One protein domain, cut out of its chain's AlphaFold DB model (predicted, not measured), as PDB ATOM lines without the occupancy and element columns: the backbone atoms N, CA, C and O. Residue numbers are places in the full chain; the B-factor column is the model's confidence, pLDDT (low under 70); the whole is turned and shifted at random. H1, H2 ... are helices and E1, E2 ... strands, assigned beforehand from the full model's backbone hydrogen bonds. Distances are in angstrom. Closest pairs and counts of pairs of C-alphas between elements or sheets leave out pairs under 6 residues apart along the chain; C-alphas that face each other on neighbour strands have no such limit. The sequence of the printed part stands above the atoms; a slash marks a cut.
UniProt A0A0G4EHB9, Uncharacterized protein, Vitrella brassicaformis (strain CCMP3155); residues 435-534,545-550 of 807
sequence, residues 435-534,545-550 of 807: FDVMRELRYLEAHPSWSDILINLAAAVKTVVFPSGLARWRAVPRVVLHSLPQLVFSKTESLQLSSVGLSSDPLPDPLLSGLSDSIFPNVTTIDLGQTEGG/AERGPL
ATOM      1  N   PHE A 435     -52.747  12.710  42.880       97.31
ATOM      2  CA  PHE A 435     -52.629  13.210  44.247       97.31
ATOM      3  C   PHE A 435     -53.017  14.686  44.288       97.31
ATOM      4  O   PHE A 435     -52.237  15.532  43.859       97.31
ATOM      5  N   ASP A 436     -54.220  14.999  44.763       96.31
ATOM      6  CA  ASP A 436     -54.665  16.381  44.963       96.31
ATOM      7  C   ASP A 436     -54.106  16.916  46.281       96.31
ATOM      8  O   ASP A 436     -54.570  16.553  47.358       96.31
ATOM      9  N   VAL A 437     -53.100  17.788  46.204       95.12
ATOM     10  CA  VAL A 437     -52.370  18.265  47.389       95.12
ATOM     11  C   VAL A 437     -53.305  18.876  48.432       95.12
ATOM     12  O   VAL A 437     -53.123  18.634  49.624       95.12
ATOM     13  N   MET A 438     -54.321  19.634  48.011       93.50
ATOM     14  CA  MET A 438     -55.230  20.297  48.947       93.50
ATOM     15  C   MET A 438     -56.239  19.325  49.540       93.50
ATOM     16  O   MET A 438     -56.550  19.432  50.725       93.50
ATOM     17  N   ARG A 439     -56.780  18.411  48.732       94.88
ATOM     18  CA  ARG A 439     -57.746  17.417  49.205       94.88
ATOM     19  C   ARG A 439     -57.078  16.384  50.105       94.88
ATOM     20  O   ARG A 439     -57.548  16.180  51.218       94.88
ATOM     21  N   GLU A 440     -55.980  15.787  49.651       96.25
ATOM     22  CA  GLU A 440     -55.333  14.681  50.356       96.25
ATOM     23  C   GLU A 440     -54.713  15.137  51.683       96.25
ATOM     24  O   GLU A 440     -54.885  14.477  52.703       96.25
ATOM     25  N   LEU A 441     -54.047  16.300  51.724       95.06
ATOM     26  CA  LEU A 441     -53.458  16.796  52.976       95.06
ATOM     27  C   LEU A 441     -54.502  17.285  53.987       95.06
ATOM     28  O   LEU A 441     -54.222  17.264  55.182       95.06
ATOM     29  N   ARG A 442     -55.711  17.679  53.559       94.81
ATOM     30  CA  ARG A 442     -56.800  18.013  54.499       94.81
ATOM     31  C   ARG A 442     -57.230  16.823  55.346       94.81
ATOM     32  O   ARG A 442     -57.687  17.033  56.464       94.81
ATOM     33  N   TYR A 443     -57.038  15.590  54.873       95.50
ATOM     34  CA  TYR A 443     -57.339  14.414  55.686       95.50
ATOM     35  C   TYR A 443     -56.521  14.366  56.980       95.50
ATOM     36  O   TYR A 443     -56.998  13.836  57.980       95.50
ATOM     37  N   LEU A 444     -55.345  14.998  57.013       96.31
ATOM     38  CA  LEU A 444     -54.523  15.083  58.219       96.31
ATOM     39  C   LEU A 444     -55.123  15.968  59.321       96.31
ATOM     40  O   LEU A 444     -54.688  15.859  60.465       96.31
ATOM     41  N   GLU A 445     -56.117  16.818  59.027       95.19
ATOM     42  CA  GLU A 445     -56.829  17.573  60.072       95.19
ATOM     43  C   GLU A 445     -57.686  16.649  60.940       95.19
ATOM     44  O   GLU A 445     -57.717  16.795  62.161       95.19
ATOM     45  N   ALA A 446     -58.354  15.681  60.307       96.38
ATOM     46  CA  ALA A 446     -59.166  14.677  60.986       96.38
ATOM     47  C   ALA A 446     -58.327  13.477  61.459       96.38
ATOM     48  O   ALA A 446     -58.602  12.901  62.513       96.38
ATOM     49  N   HIS A 447     -57.280  13.125  60.707       96.56
ATOM     50  CA  HIS A 447     -56.490  11.911  60.909       96.56
ATOM     51  C   HIS A 447     -54.973  12.167  60.826       96.56
ATOM     52  O   HIS A 447     -54.321  11.773  59.855       96.56
ATOM     53  N   PRO A 448     -54.358  12.771  61.863       96.38
ATOM     54  CA  PRO A 448     -52.918  13.045  61.869       96.38
ATOM     55  C   PRO A 448     -52.028  11.798  61.707       96.38
ATOM     56  O   PRO A 448     -50.901  11.909  61.225       96.38
ATOM     57  N   SER A 449     -52.517  10.603  62.076       95.31
ATOM     58  CA  SER A 449     -51.792   9.329  61.920       95.31
ATOM     59  C   SER A 449     -51.480   8.973  60.462       95.31
ATOM     60  O   SER A 449     -50.552   8.205  60.204       95.31
ATOM     61  N   TRP A 450     -52.196   9.557  59.493       95.94
ATOM     62  CA  TRP A 450     -52.035   9.242  58.069       95.94
ATOM     63  C   TRP A 450     -50.826   9.925  57.420       95.94
ATOM     64  O   TRP A 450     -50.569   9.696  56.239       95.94
ATOM     65  N   SER A 451     -50.064  10.734  58.164       96.19
ATOM     66  CA  SER A 451     -48.943  11.514  57.620       96.19
ATOM     67  C   SER A 451     -47.946  10.644  56.851       96.19
ATOM     68  O   SER A 451     -47.670  10.913  55.684       96.19
ATOM     69  N   ASP A 452     -47.467   9.543  57.441       95.50
ATOM     70  CA  ASP A 452     -46.490   8.671  56.767       95.50
ATOM     71  C   ASP A 452     -47.080   7.967  55.538       95.50
ATOM     72  O   ASP A 452     -46.374   7.715  54.563       95.50
ATOM     73  N   ILE A 453     -48.376   7.635  55.576       95.94
ATOM     74  CA  ILE A 453     -49.077   7.009  54.447       95.94
ATOM     75  C   ILE A 453     -49.108   7.993  53.278       95.94
ATOM     76  O   ILE A 453     -48.717   7.630  52.171       95.94
ATOM     77  N   LEU A 454     -49.499   9.244  53.528       97.06
ATOM     78  CA  LEU A 454     -49.556  10.284  52.505       97.06
ATOM     79  C   LEU A 454     -48.172  10.676  51.979       97.06
ATOM     80  O   LEU A 454     -48.041  10.873  50.776       97.06
ATOM     81  N   ILE A 455     -47.138  10.730  52.828       96.50
ATOM     82  CA  ILE A 455     -45.752  10.992  52.398       96.50
ATOM     83  C   ILE A 455     -45.276   9.898  51.433       96.50
ATOM     84  O   ILE A 455     -44.793  10.189  50.337       96.50
ATOM     85  N   ASN A 456     -45.454   8.629  51.805       96.38
ATOM     86  CA  ASN A 456     -45.055   7.501  50.964       96.38
ATOM     87  C   ASN A 456     -45.896   7.410  49.678       96.38
ATOM     88  O   ASN A 456     -45.378   7.049  48.619       96.38
ATOM     89  N   LEU A 457     -47.181   7.764  49.747       96.62
ATOM     90  CA  LEU A 457     -48.070   7.819  48.589       96.62
ATOM     91  C   LEU A 457     -47.674   8.945  47.625       96.62
ATOM     92  O   LEU A 457     -47.554   8.702  46.424       96.62
ATOM     93  N   ALA A 458     -47.390  10.143  48.143       97.31
ATOM     94  CA  ALA A 458     -46.874  11.280  47.384       97.31
ATOM     95  C   ALA A 458     -45.579  10.912  46.640       97.31
ATOM     96  O   ALA A 458     -45.431  11.201  45.454       97.31
ATOM     97  N   ALA A 459     -44.676  10.172  47.287       97.25
ATOM     98  CA  ALA A 459     -43.456   9.696  46.643       97.25
ATOM     99  C   ALA A 459     -43.705   8.725  45.478       97.25
ATOM    100  O   ALA A 459     -42.857   8.627  44.584       97.25
ATOM    101  N   ALA A 460     -44.841   8.024  45.465       97.12
ATOM    102  CA  ALA A 460     -45.152   6.978  44.499       97.12
ATOM    103  C   ALA A 460     -46.026   7.422  43.313       97.12
ATOM    104  O   ALA A 460     -46.024   6.736  42.284       97.12
ATOM    105  N   VAL A 461     -46.772   8.523  43.432       97.25
ATOM    106  CA  VAL A 461     -47.691   8.981  42.378       97.25
ATOM    107  C   VAL A 461     -46.962   9.554  41.165       97.25
ATOM    108  O   VAL A 461     -45.921  10.202  41.275       97.25
ATOM    109  N   LYS A 462     -47.550   9.327  39.985       96.56
ATOM    110  CA  LYS A 462     -47.061   9.869  38.708       96.56
ATOM    111  C   LYS A 462     -47.655  11.231  38.359       96.56
ATOM    112  O   LYS A 462     -47.016  11.992  37.635       96.56
ATOM    113  N   THR A 463     -48.851  11.519  38.871       96.19
ATOM    114  CA  THR A 463     -49.594  12.746  38.583       96.19
ATOM    115  C   THR A 463     -49.987  13.433  39.884       96.19
ATOM    116  O   THR A 463     -50.624  12.820  40.744       96.19
ATOM    117  N   VAL A 464     -49.645  14.710  40.010       96.81
ATOM    118  CA  VAL A 464     -50.013  15.554  41.154       96.81
ATOM    119  C   VAL A 464     -50.959  16.633  40.671       96.81
ATOM    120  O   VAL A 464     -50.722  17.222  39.626       96.81
ATOM    121  N   VAL A 465     -52.029  16.881  41.417       95.31
ATOM    122  CA  VAL A 465     -52.940  17.998  41.186       95.31
ATOM    123  C   VAL A 465     -52.643  19.056  42.238       95.31
ATOM    124  O   VAL A 465     -52.693  18.792  43.440       95.31
ATOM    125  N   PHE A 466     -52.299  20.245  41.773       93.81
ATOM    126  CA  PHE A 466     -51.927  21.380  42.593       93.81
ATOM    127  C   PHE A 466     -52.900  22.533  42.333       93.81
ATOM    128  O   PHE A 466     -53.249  22.773  41.179       93.81
ATOM    129  N   PRO A 467     -53.374  23.255  43.358       91.88
ATOM    130  CA  PRO A 467     -54.254  24.399  43.139       91.88
ATOM    131  C   PRO A 467     -53.535  25.495  42.345       91.88
ATOM    132  O   PRO A 467     -52.399  25.822  42.664       91.88
ATOM    133  N   SER A 468     -54.180  26.101  41.343       86.25
ATOM    134  CA  SER A 468     -53.648  27.322  40.713       86.25
ATOM    135  C   SER A 468     -53.897  28.581  41.559       86.25
ATOM    136  O   SER A 468     -53.189  29.572  41.415       86.25
ATOM    137  N   GLY A 469     -54.880  28.533  42.461       88.38
ATOM    138  CA  GLY A 469     -55.284  29.618  43.356       88.38
ATOM    139  C   GLY A 469     -56.142  29.096  44.510       88.38
ATOM    140  O   GLY A 469     -56.324  27.889  44.676       88.38
ATOM    141  N   LEU A 470     -56.688  29.989  45.328       87.12
ATOM    142  CA  LEU A 470     -57.651  29.656  46.376       87.12
ATOM    143  C   LEU A 470     -59.008  30.242  46.032       87.12
ATOM    144  O   LEU A 470     -59.106  31.371  45.572       87.12
ATOM    145  N   ALA A 471     -60.084  29.497  46.282       86.38
ATOM    146  CA  ALA A 471     -61.413  30.087  46.180       86.38
ATOM    147  C   ALA A 471     -61.507  31.274  47.148       86.38
ATOM    148  O   ALA A 471     -61.037  31.163  48.285       86.38
ATOM    149  N   ARG A 472     -62.121  32.375  46.704       85.12
ATOM    150  CA  ARG A 472     -62.234  33.607  47.487       85.12
ATOM    151  C   ARG A 472     -62.673  33.311  48.920       85.12
ATOM    152  O   ARG A 472     -63.646  32.578  49.122       85.12
ATOM    153  N   TRP A 473     -61.959  33.865  49.899       85.31
ATOM    154  CA  TRP A 473     -62.207  33.672  51.341       85.31
ATOM    155  C   TRP A 473     -61.871  32.290  51.922       85.31
ATOM    156  O   TRP A 473     -62.132  32.051  53.104       85.31
ATOM    157  N   ARG A 474     -61.279  31.367  51.154       87.50
ATOM    158  CA  ARG A 474     -60.746  30.121  51.717       87.50
ATOM    159  C   ARG A 474     -59.290  30.294  52.115       87.50
ATOM    160  O   ARG A 474     -58.425  30.496  51.274       87.50
ATOM    161  N   ALA A 475     -59.010  30.130  53.402       89.50
ATOM    162  CA  ALA A 475     -57.642  29.997  53.882       89.50
ATOM    163  C   ALA A 475     -57.054  28.627  53.499       89.50
ATOM    164  O   ALA A 475     -57.772  27.623  53.427       89.50
ATOM    165  N   VAL A 476     -55.732  28.573  53.305       89.81
ATOM    166  CA  VAL A 476     -55.009  27.296  53.241       89.81
ATOM    167  C   VAL A 476     -55.108  26.631  54.614       89.81
ATOM    168  O   VAL A 476     -54.751  27.264  55.613       89.81
ATOM    169  N   PRO A 477     -55.573  25.374  54.696       92.31
ATOM    170  CA  PRO A 477     -55.611  24.663  55.964       92.31
ATOM    171  C   PRO A 477     -54.197  24.560  56.554       92.31
ATOM    172  O   PRO A 477     -53.240  24.262  55.840       92.31
ATOM    173  N   ARG A 478     -54.040  24.823  57.859       93.25
ATOM    174  CA  ARG A 478     -52.707  24.905  58.495       93.25
ATOM    175  C   ARG A 478     -51.909  23.617  58.331       93.25
ATOM    176  O   ARG A 478     -50.695  23.674  58.158       93.25
ATOM    177  N   VAL A 479     -52.588  22.470  58.337       94.06
ATOM    178  CA  VAL A 479     -51.939  21.172  58.143       94.06
ATOM    179  C   VAL A 479     -51.245  21.074  56.785       94.06
ATOM    180  O   VAL A 479     -50.147  20.538  56.699       94.06
ATOM    181  N   VAL A 480     -51.807  21.693  55.740       92.12
ATOM    182  CA  VAL A 480     -51.206  21.718  54.401       92.12
ATOM    183  C   VAL A 480     -49.882  22.475  54.436       92.12
ATOM    184  O   VAL A 480     -48.881  21.974  53.935       92.12
ATOM    185  N   LEU A 481     -49.850  23.647  55.080       90.94
ATOM    186  CA  LEU A 481     -48.637  24.465  55.188       90.94
ATOM    187  C   LEU A 481     -47.510  23.742  55.942       90.94
ATOM    188  O   LEU A 481     -46.343  23.907  55.601       90.94
ATOM    189  N   HIS A 482     -47.848  22.930  56.947       92.62
ATOM    190  CA  HIS A 482     -46.865  22.186  57.742       92.62
ATOM    191  C   HIS A 482     -46.415  20.864  57.103       92.62
ATOM    192  O   HIS A 482     -45.266  20.457  57.286       92.62
ATOM    193  N   SER A 483     -47.302  20.189  56.370       93.81
ATOM    194  CA  SER A 483     -47.026  18.876  55.777       93.81
ATOM    195  C   SER A 483     -46.436  18.961  54.373       93.81
ATOM    196  O   SER A 483     -45.651  18.092  54.006       93.81
ATOM    197  N   LEU A 484     -46.754  20.002  53.594       93.25
ATOM    198  CA  LEU A 484     -46.268  20.148  52.217       93.25
ATOM    199  C   LEU A 484     -44.731  20.070  52.095       93.25
ATOM    200  O   LEU A 484     -44.271  19.331  51.228       93.25
ATOM    201  N   PRO A 485     -43.921  20.716  52.962       92.81
ATOM    202  CA  PRO A 485     -42.459  20.623  52.878       92.81
ATOM    203  C   PRO A 485     -41.892  19.218  53.138       92.81
ATOM    204  O   PRO A 485     -40.726  18.968  52.850       92.81
ATOM    205  N   GLN A 486     -42.689  18.313  53.714       94.31
ATOM    206  CA  GLN A 486     -42.293  16.929  53.999       94.31
ATOM    207  C   GLN A 486     -42.582  15.994  52.817       94.31
ATOM    208  O   GLN A 486     -42.104  14.860  52.799       94.31
ATOM    209  N   LEU A 487     -43.367  16.448  51.835       95.75
ATOM    210  CA  LEU A 487     -43.683  15.666  50.650       95.75
ATOM    211  C   LEU A 487     -42.549  15.767  49.629       95.75
ATOM    212  O   LEU A 487     -42.124  16.855  49.246       95.75
ATOM    213  N   VAL A 488     -42.112  14.612  49.129       95.69
ATOM    214  CA  VAL A 488     -41.194  14.518  47.991       95.69
ATOM    215  C   VAL A 488     -41.853  13.656  46.931       95.69
ATOM    216  O   VAL A 488     -41.968  12.443  47.089       95.69
ATOM    217  N   PHE A 489     -42.262  14.268  45.826       96.19
ATOM    218  CA  PHE A 489     -42.957  13.615  44.720       96.19
ATOM    219  C   PHE A 489     -41.964  12.944  43.764       96.19
ATOM    220  O   PHE A 489     -41.815  13.300  42.593       96.19
ATOM    221  N   SER A 490     -41.240  11.954  44.291       95.69
ATOM    222  CA  SER A 490     -40.070  11.363  43.633       95.69
ATOM    223  C   SER A 490     -40.368  10.671  42.300       95.69
ATOM    224  O   SER A 490     -39.482  10.585  41.460       95.69
ATOM    225  N   LYS A 491     -41.592  10.182  42.071       96.25
ATOM    226  CA  LYS A 491     -41.996   9.519  40.816       96.25
ATOM    227  C   LYS A 491     -42.957  10.349  39.969       96.25
ATOM    228  O   LYS A 491     -43.469   9.842  38.972       96.25
ATOM    229  N   THR A 492     -43.232  11.589  40.363       96.19
ATOM    230  CA  THR A 492     -44.182  12.428  39.639       96.19
ATOM    231  C   THR A 492     -43.557  12.937  38.355       96.19
ATOM    232  O   THR A 492     -42.524  13.595  38.370       96.19
ATOM    233  N   GLU A 493     -44.220  12.615  37.250       94.69
ATOM    234  CA  GLU A 493     -43.848  12.998  35.889       94.69
ATOM    235  C   GLU A 493     -44.726  14.171  35.411       94.69
ATOM    236  O   GLU A 493     -44.282  14.976  34.595       94.69
ATOM    237  N   SER A 494     -45.949  14.299  35.949       92.69
ATOM    238  CA  SER A 494     -46.949  15.296  35.548       92.69
ATOM    239  C   SER A 494     -47.503  16.092  36.736       92.69
ATOM    240  O   SER A 494     -47.969  15.513  37.719       92.69
ATOM    241  N   LEU A 495     -47.494  17.419  36.629       93.31
ATOM    242  CA  LEU A 495     -48.105  18.359  37.566       93.31
ATOM    243  C   LEU A 495     -49.309  19.021  36.894       93.31
ATOM    244  O   LEU A 495     -49.143  19.758  35.933       93.31
ATOM    245  N   GLN A 496     -50.516  18.780  37.388       92.75
ATOM    246  CA  GLN A 496     -51.736  19.412  36.897       92.75
ATOM    247  C   GLN A 496     -52.120  20.572  37.803       92.75
ATOM    248  O   GLN A 496     -52.273  20.384  39.007       92.75
ATOM    249  N   LEU A 497     -52.318  21.756  37.242       90.12
ATOM    250  CA  LEU A 497     -52.878  22.888  37.956       90.12
ATOM    251  C   LEU A 497     -54.402  22.797  37.870       90.12
ATOM    252  O   LEU A 497     -54.982  22.900  36.791       90.12
ATOM    253  N   SER A 498     -55.066  22.543  38.998       88.12
ATOM    254  CA  SER A 498     -56.527  22.590  39.039       88.12
ATOM    255  C   SER A 498     -56.957  24.045  38.930       88.12
ATOM    256  O   SER A 498     -56.605  24.843  39.806       88.12
ATOM    257  N   SER A 499     -57.712  24.369  37.884       73.69
ATOM    258  CA  SER A 499     -58.257  25.703  37.695       73.69
ATOM    259  C   SER A 499     -59.202  26.033  38.844       73.69
ATOM    260  O   SER A 499     -60.166  25.327  39.139       73.69
ATOM    261  N   VAL A 500     -58.887  27.118  39.537       69.56
ATOM    262  CA  VAL A 500     -59.845  27.786  40.407       69.56
ATOM    263  C   VAL A 500     -60.439  28.915  39.580       69.56
ATOM    264  O   VAL A 500     -59.705  29.602  38.875       69.56
ATOM    265  N   GLY A 501     -61.769  29.047  39.595       73.06
ATOM    266  CA  GLY A 501     -62.470  30.041  38.783       73.06
ATOM    267  C   GLY A 501     -61.888  31.447  38.959       73.06
ATOM    268  O   GLY A 501     -61.298  31.753  39.989       73.06
ATOM    269  N   LEU A 502     -62.116  32.309  37.972       69.75
ATOM    270  CA  LEU A 502     -61.508  33.638  37.746       69.75
ATOM    271  C   LEU A 502     -61.469  34.610  38.937       69.75
ATOM    272  O   LEU A 502     -60.810  35.639  38.886       69.75
ATOM    273  N   SER A 503     -62.206  34.309  40.003       78.31
ATOM    274  CA  SER A 503     -62.232  35.074  41.251       78.31
ATOM    275  C   SER A 503     -61.375  34.451  42.361       78.31
ATOM    276  O   SER A 503     -61.628  34.695  43.541       78.31
ATOM    277  N   SER A 504     -60.400  33.611  42.005       84.00
ATOM    278  CA  SER A 504     -59.513  32.969  42.966       84.00
ATOM    279  C   SER A 504     -58.476  33.942  43.513       84.00
ATOM    280  O   SER A 504     -57.799  34.622  42.744       84.00
ATOM    281  N   ASP A 505     -58.302  33.952  44.830       87.25
ATOM    282  CA  ASP A 505     -57.187  34.643  45.468       87.25
ATOM    283  C   ASP A 505     -55.872  33.898  45.131       87.25
ATOM    284  O   ASP A 505     -55.882  32.666  44.994       87.25
ATOM    285  N   PRO A 506     -54.730  34.597  44.995       86.06
ATOM    286  CA  PRO A 506     -53.446  33.950  44.742       86.06
ATOM    287  C   PRO A 506     -53.058  33.005  45.887       86.06
ATOM    288  O   PRO A 506     -53.476  33.164  47.039       86.06
ATOM    289  N   LEU A 507     -52.227  32.007  45.577       86.88
ATOM    290  CA  LEU A 507     -51.668  31.130  46.601       86.88
ATOM    291  C   LEU A 507     -50.767  31.928  47.564       86.88
ATOM    292  O   LEU A 507     -49.962  32.735  47.103       86.88
ATOM    293  N   PRO A 508     -50.836  31.685  48.885       87.06
ATOM    294  CA  PRO A 508     -49.977  32.363  49.848       87.06
ATOM    295  C   PRO A 508     -48.489  32.076  49.614       87.06
ATOM    296  O   PRO A 508     -48.112  30.921  49.394       87.06
ATOM    297  N   ASP A 509     -47.635  33.088  49.793       83.56
ATOM    298  CA  ASP A 509     -46.172  32.970  49.668       83.56
ATOM    299  C   ASP A 509     -45.559  31.781  50.431       83.56
ATOM    300  O   ASP A 509     -44.692  31.105  49.872       83.56
ATOM    301  N   PRO A 510     -45.993  31.433  51.664       81.81
ATOM    302  CA  PRO A 510     -45.455  30.266  52.365       81.81
ATOM    303  C   PRO A 510     -45.661  28.948  51.611       81.81
ATOM    304  O   PRO A 510     -44.825  28.055  51.691       81.81
ATOM    305  N   LEU A 511     -46.756  28.826  50.858       83.69
ATOM    306  CA  LEU A 511     -47.046  27.633  50.071       83.69
ATOM    307  C   LEU A 511     -46.195  27.605  48.798       83.69
ATOM    308  O   LEU A 511     -45.632  26.565  48.471       83.69
ATOM    309  N   LEU A 512     -46.040  28.751  48.132       82.94
ATOM    310  CA  LEU A 512     -45.224  28.872  46.921       82.94
ATOM    311  C   LEU A 512     -43.726  28.712  47.203       82.94
ATOM    312  O   LEU A 512     -43.041  28.005  46.474       82.94
ATOM    313  N   SER A 513     -43.230  29.288  48.300       77.56
ATOM    314  CA  SER A 513     -41.832  29.138  48.732       77.56
ATOM    315  C   SER A 513     -41.454  27.691  49.071       77.56
ATOM    316  O   SER A 513     -40.281  27.325  48.999       77.56
ATOM    317  N   GLY A 514     -42.444  26.848  49.389       71.69
ATOM    318  CA  GLY A 514     -42.255  25.411  49.554       71.69
ATOM    319  C   GLY A 514     -42.031  24.674  48.230       71.69
ATOM    320  O   GLY A 514     -41.306  23.682  48.219       71.69
ATOM    321  N   LEU A 515     -42.589  25.163  47.115       77.75
ATOM    322  CA  LEU A 515     -42.535  24.539  45.784       77.75
ATOM    323  C   LEU A 515     -41.165  24.733  45.135       77.75
ATOM    324  O   LEU A 515     -40.971  25.488  44.187       77.75
ATOM    325  N   SER A 516     -40.191  24.025  45.675       78.31
ATOM    326  CA  SER A 516     -38.834  23.968  45.156       78.31
ATOM    327  C   SER A 516     -38.631  22.727  44.288       78.31
ATOM    328  O   SER A 516     -39.382  21.749  44.365       78.31
ATOM    329  N   ASP A 517     -37.555  22.735  43.500       73.56
ATOM    330  CA  ASP A 517     -37.131  21.593  42.679       73.56
ATOM    331  C   ASP A 517     -36.932  20.302  43.496       73.56
ATOM    332  O   ASP A 517     -36.998  19.205  42.944       73.56
ATOM    333  N   SER A 518     -36.739  20.402  44.818       83.38
ATOM    334  CA  SER A 518     -36.648  19.225  45.685       83.38
ATOM    335  C   SER A 518     -37.984  18.515  45.900       83.38
ATOM    336  O   SER A 518     -37.974  17.315  46.161       83.38
ATOM    337  N   ILE A 519     -39.121  19.216  45.783       89.62
ATOM    338  CA  ILE A 519     -40.450  18.600  45.912       89.62
ATOM    339  C   ILE A 519     -40.805  17.818  44.642       89.62
ATOM    340  O   ILE A 519     -41.348  16.720  44.738       89.62
ATOM    341  N   PHE A 520     -40.451  18.340  43.463       91.94
ATOM    342  CA  PHE A 520     -40.816  17.780  42.155       91.94
ATOM    343  C   PHE A 520     -39.589  17.462  41.282       91.94
ATOM    344  O   PHE A 520     -39.452  18.001  40.178       91.94
ATOM    345  N   PRO A 521     -38.690  16.566  41.723       90.75
ATOM    346  CA  PRO A 521     -37.400  16.365  41.061       90.75
ATOM    347  C   PRO A 521     -37.513  15.801  39.638       90.75
ATOM    348  O   PRO A 521     -36.588  15.970  38.848       90.75
ATOM    349  N   ASN A 522     -38.627  15.136  39.313       90.31
ATOM    350  CA  ASN A 522     -38.827  14.405  38.059       90.31
ATOM    351  C   ASN A 522     -40.011  14.910  37.225       90.31
ATOM    352  O   ASN A 522     -40.356  14.275  36.227       90.31
ATOM    353  N   VAL A 523     -40.621  16.045  37.590       89.69
ATOM    354  CA  VAL A 523     -41.724  16.602  36.800       89.69
ATOM    355  C   VAL A 523     -41.189  17.032  35.443       89.69
ATOM    356  O   VAL A 523     -40.340  17.917  35.337       89.69
ATOM    357  N   THR A 524     -41.705  16.387  34.405       85.69
ATOM    358  CA  THR A 524     -41.421  16.715  33.011       85.69
ATOM    359  C   THR A 524     -42.608  17.365  32.339       85.69
ATOM    360  O   THR A 524     -42.410  17.970  31.298       85.69
ATOM    361  N   THR A 525     -43.815  17.265  32.900       84.75
ATOM    362  CA  THR A 525     -45.037  17.791  32.289       84.75
ATOM    363  C   THR A 525     -45.806  18.681  33.260       84.75
ATOM    364  O   THR A 525     -46.011  18.291  34.404       84.75
ATOM    365  N   ILE A 526     -46.256  19.858  32.818       86.12
ATOM    366  CA  ILE A 526     -47.143  20.742  33.591       86.12
ATOM    367  C   ILE A 526     -48.433  20.942  32.800       86.12
ATOM    368  O   ILE A 526     -48.405  21.580  31.757       86.12
ATOM    369  N   ASP A 527     -49.545  20.397  33.273       85.19
ATOM    370  CA  ASP A 527     -50.876  20.550  32.686       85.19
ATOM    371  C   ASP A 527     -51.581  21.746  33.341       85.19
ATOM    372  O   ASP A 527     -51.841  21.720  34.539       85.19
ATOM    373  N   LEU A 528     -51.871  22.808  32.593       79.31
ATOM    374  CA  LEU A 528     -52.468  24.039  33.133       79.31
ATOM    375  C   LEU A 528     -53.978  23.919  33.418       79.31
ATOM    376  O   LEU A 528     -54.588  24.884  33.875       79.31
ATOM    377  N   GLY A 529     -54.577  22.749  33.167       75.25
ATOM    378  CA  GLY A 529     -56.011  22.535  33.326       75.25
ATOM    379  C   GLY A 529     -56.836  23.224  32.232       75.25
ATOM    380  O   GLY A 529     -56.302  23.763  31.263       75.25
ATOM    381  N   GLN A 530     -58.163  23.159  32.368       69.19
ATOM    382  CA  GLN A 530     -59.097  23.919  31.532       69.19
ATOM    383  C   GLN A 530     -59.374  25.267  32.203       69.19
ATOM    384  O   GLN A 530     -59.831  25.314  33.348       69.19
ATOM    385  N   THR A 531     -59.096  26.366  31.507       58.75
ATOM    386  CA  THR A 531     -59.467  27.713  31.954       58.75
ATOM    387  C   THR A 531     -60.882  28.031  31.476       58.75
ATOM    388  O   THR A 531     -61.099  28.192  30.276       58.75
ATOM    389  N   GLU A 532     -61.842  28.145  32.392       57.81
ATOM    390  CA  GLU A 532     -63.165  28.692  32.073       57.81
ATOM    391  C   GLU A 532     -63.016  30.203  31.819       57.81
ATOM    392  O   GLU A 532     -62.689  30.977  32.719       57.81
ATOM    393  N   GLY A 533     -63.152  30.615  30.557       49.31
ATOM    394  CA  GLY A 533     -62.833  31.968  30.106       49.31
ATOM    395  C   GLY A 533     -63.820  33.027  30.597       49.31
ATOM    396  O   GLY A 533     -64.979  33.054  30.192       49.31
ATOM    397  N   GLY A 534     -63.329  33.976  31.389       47.38
ATOM    398  CA  GLY A 534     -64.029  35.212  31.735       47.38
ATOM    399  C   GLY A 534     -63.016  36.268  32.175       47.38
ATOM    400  O   GLY A 534     -62.058  35.983  32.878       47.38
ATOM    401  N   ALA A 545     -36.866  28.106  41.609       39.53
ATOM    402  CA  ALA A 545     -35.426  27.866  41.438       39.53
ATOM    403  C   ALA A 545     -34.979  27.359  40.037       39.53
ATOM    404  O   ALA A 545     -35.768  26.885  39.226       39.53
ATOM    405  N   GLU A 546     -33.672  27.496  39.756       45.25
ATOM    406  CA  GLU A 546     -33.008  27.368  38.439       45.25
ATOM    407  C   GLU A 546     -32.555  25.952  38.015       45.25
ATOM    408  O   GLU A 546     -31.937  25.815  36.957       45.25
ATOM    409  N   ARG A 547     -32.796  24.875  38.783       46.31
ATOM    410  CA  ARG A 547     -32.148  23.570  38.515       46.31
ATOM    411  C   ARG A 547     -33.109  22.384  38.560       46.31
ATOM    412  O   ARG A 547     -33.332  21.794  39.609       46.31
ATOM    413  N   GLY A 548     -33.533  21.911  37.387       54.94
ATOM    414  CA  GLY A 548     -34.232  20.628  37.273       54.94
ATOM    415  C   GLY A 548     -34.436  20.145  35.831       54.94
ATOM    416  O   GLY A 548     -33.930  20.771  34.894       54.94
ATOM    417  N   PRO A 549     -35.148  19.018  35.635       55.81
ATOM    418  CA  PRO A 549     -35.397  18.431  34.321       55.81
ATOM    419  C   PRO A 549     -36.192  19.359  33.397       55.81
ATOM    420  O   PRO A 549     -36.850  20.312  33.817       55.81
ATOM    421  N   LEU A 550     -36.108  19.070  32.106       70.62
ATOM    422  CA  LEU A 550     -36.744  19.842  31.045       70.62
ATOM    423  C   LEU A 550     -38.268  19.677  31.113       70.62
ATOM    424  O   LEU A 550     -38.756  18.572  31.342       70.62
TER     425      LEU A 550
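Overview. This is residues 435 to 534 and 545 to 550 of the 807 residues of an uncharacterized protein of Vitrella brassicaformis (strain CCMP3155) (UniProt A0A0G4EHB9). A small sheet of three parallel strands, E1 E2 E3, and a helical hairpin, H1 and H2, beyond its E1 edge form a slab. H3 packs on H1 on one side of this slab, and the short H4 packs on H3. The 106 printed residues hold four named helices and three named strands, in the order H1 H2 E1 H3 E2 H4 E3, a mixed class. The whole is compact, with a radius of gyration of the C-alphas of 13.7 A and spans of 39 by 37 by 21 A.

Arrangement. E1, residues 463 to 467, and E2, residues 494 to 498, are parallel neighbours, with N 466 and O 496 2.8 A apart. E3, residues 525 to 530, is parallel to E2, with N 497 and O 527 2.7 A apart. H3, residues 478 to 486, and H4, residues 509 to 514, lie in right-handed crossovers of two strand-helix-strand units, parallel neighbour strands with a helix between: E1, H3, E2 and E2, H4, E3. H1, residues 437 to 446, only grazes the sheet, with residues 437 to 439. H2, residues 448 to 460, touches H1 with residues 450 to 454 alone, closest C-alphas Leu 444 and Trp 450 at 6.4 A, a hairpin at a shallow tilt of 23 degrees. H3 touches H1 at a steep tilt of 62 degrees, closest C-alphas Leu 441 and Val 480 at 5.6 A. H4 touches H3, closest C-alphas Pro 485 and Gly 514 at 5.8 A. O i to N i+4 pairs within hydrogen-bond range are 2 of 6 in H1, with 5 of 7 for i+3, 7 of 9 in H2, 3 of 5 in H3 and 1 of 2 in H4.

Along the chain. H1, 15.6 A long, begins at C-alpha 437 (-52.370, 18.265, 47.389). H2 is 20.0 A long and E3, 15.4 A, ends at C-alpha 530 (-59.097, 23.919, 31.532).

Size, cuts and confidence. Residues 535 to 544 are not printed, and C-alphas 534 and 545 are 31.1 A apart. No link is long. Confidence is under 70 at residues 500, 502, 530 to 534 and 545 to 549.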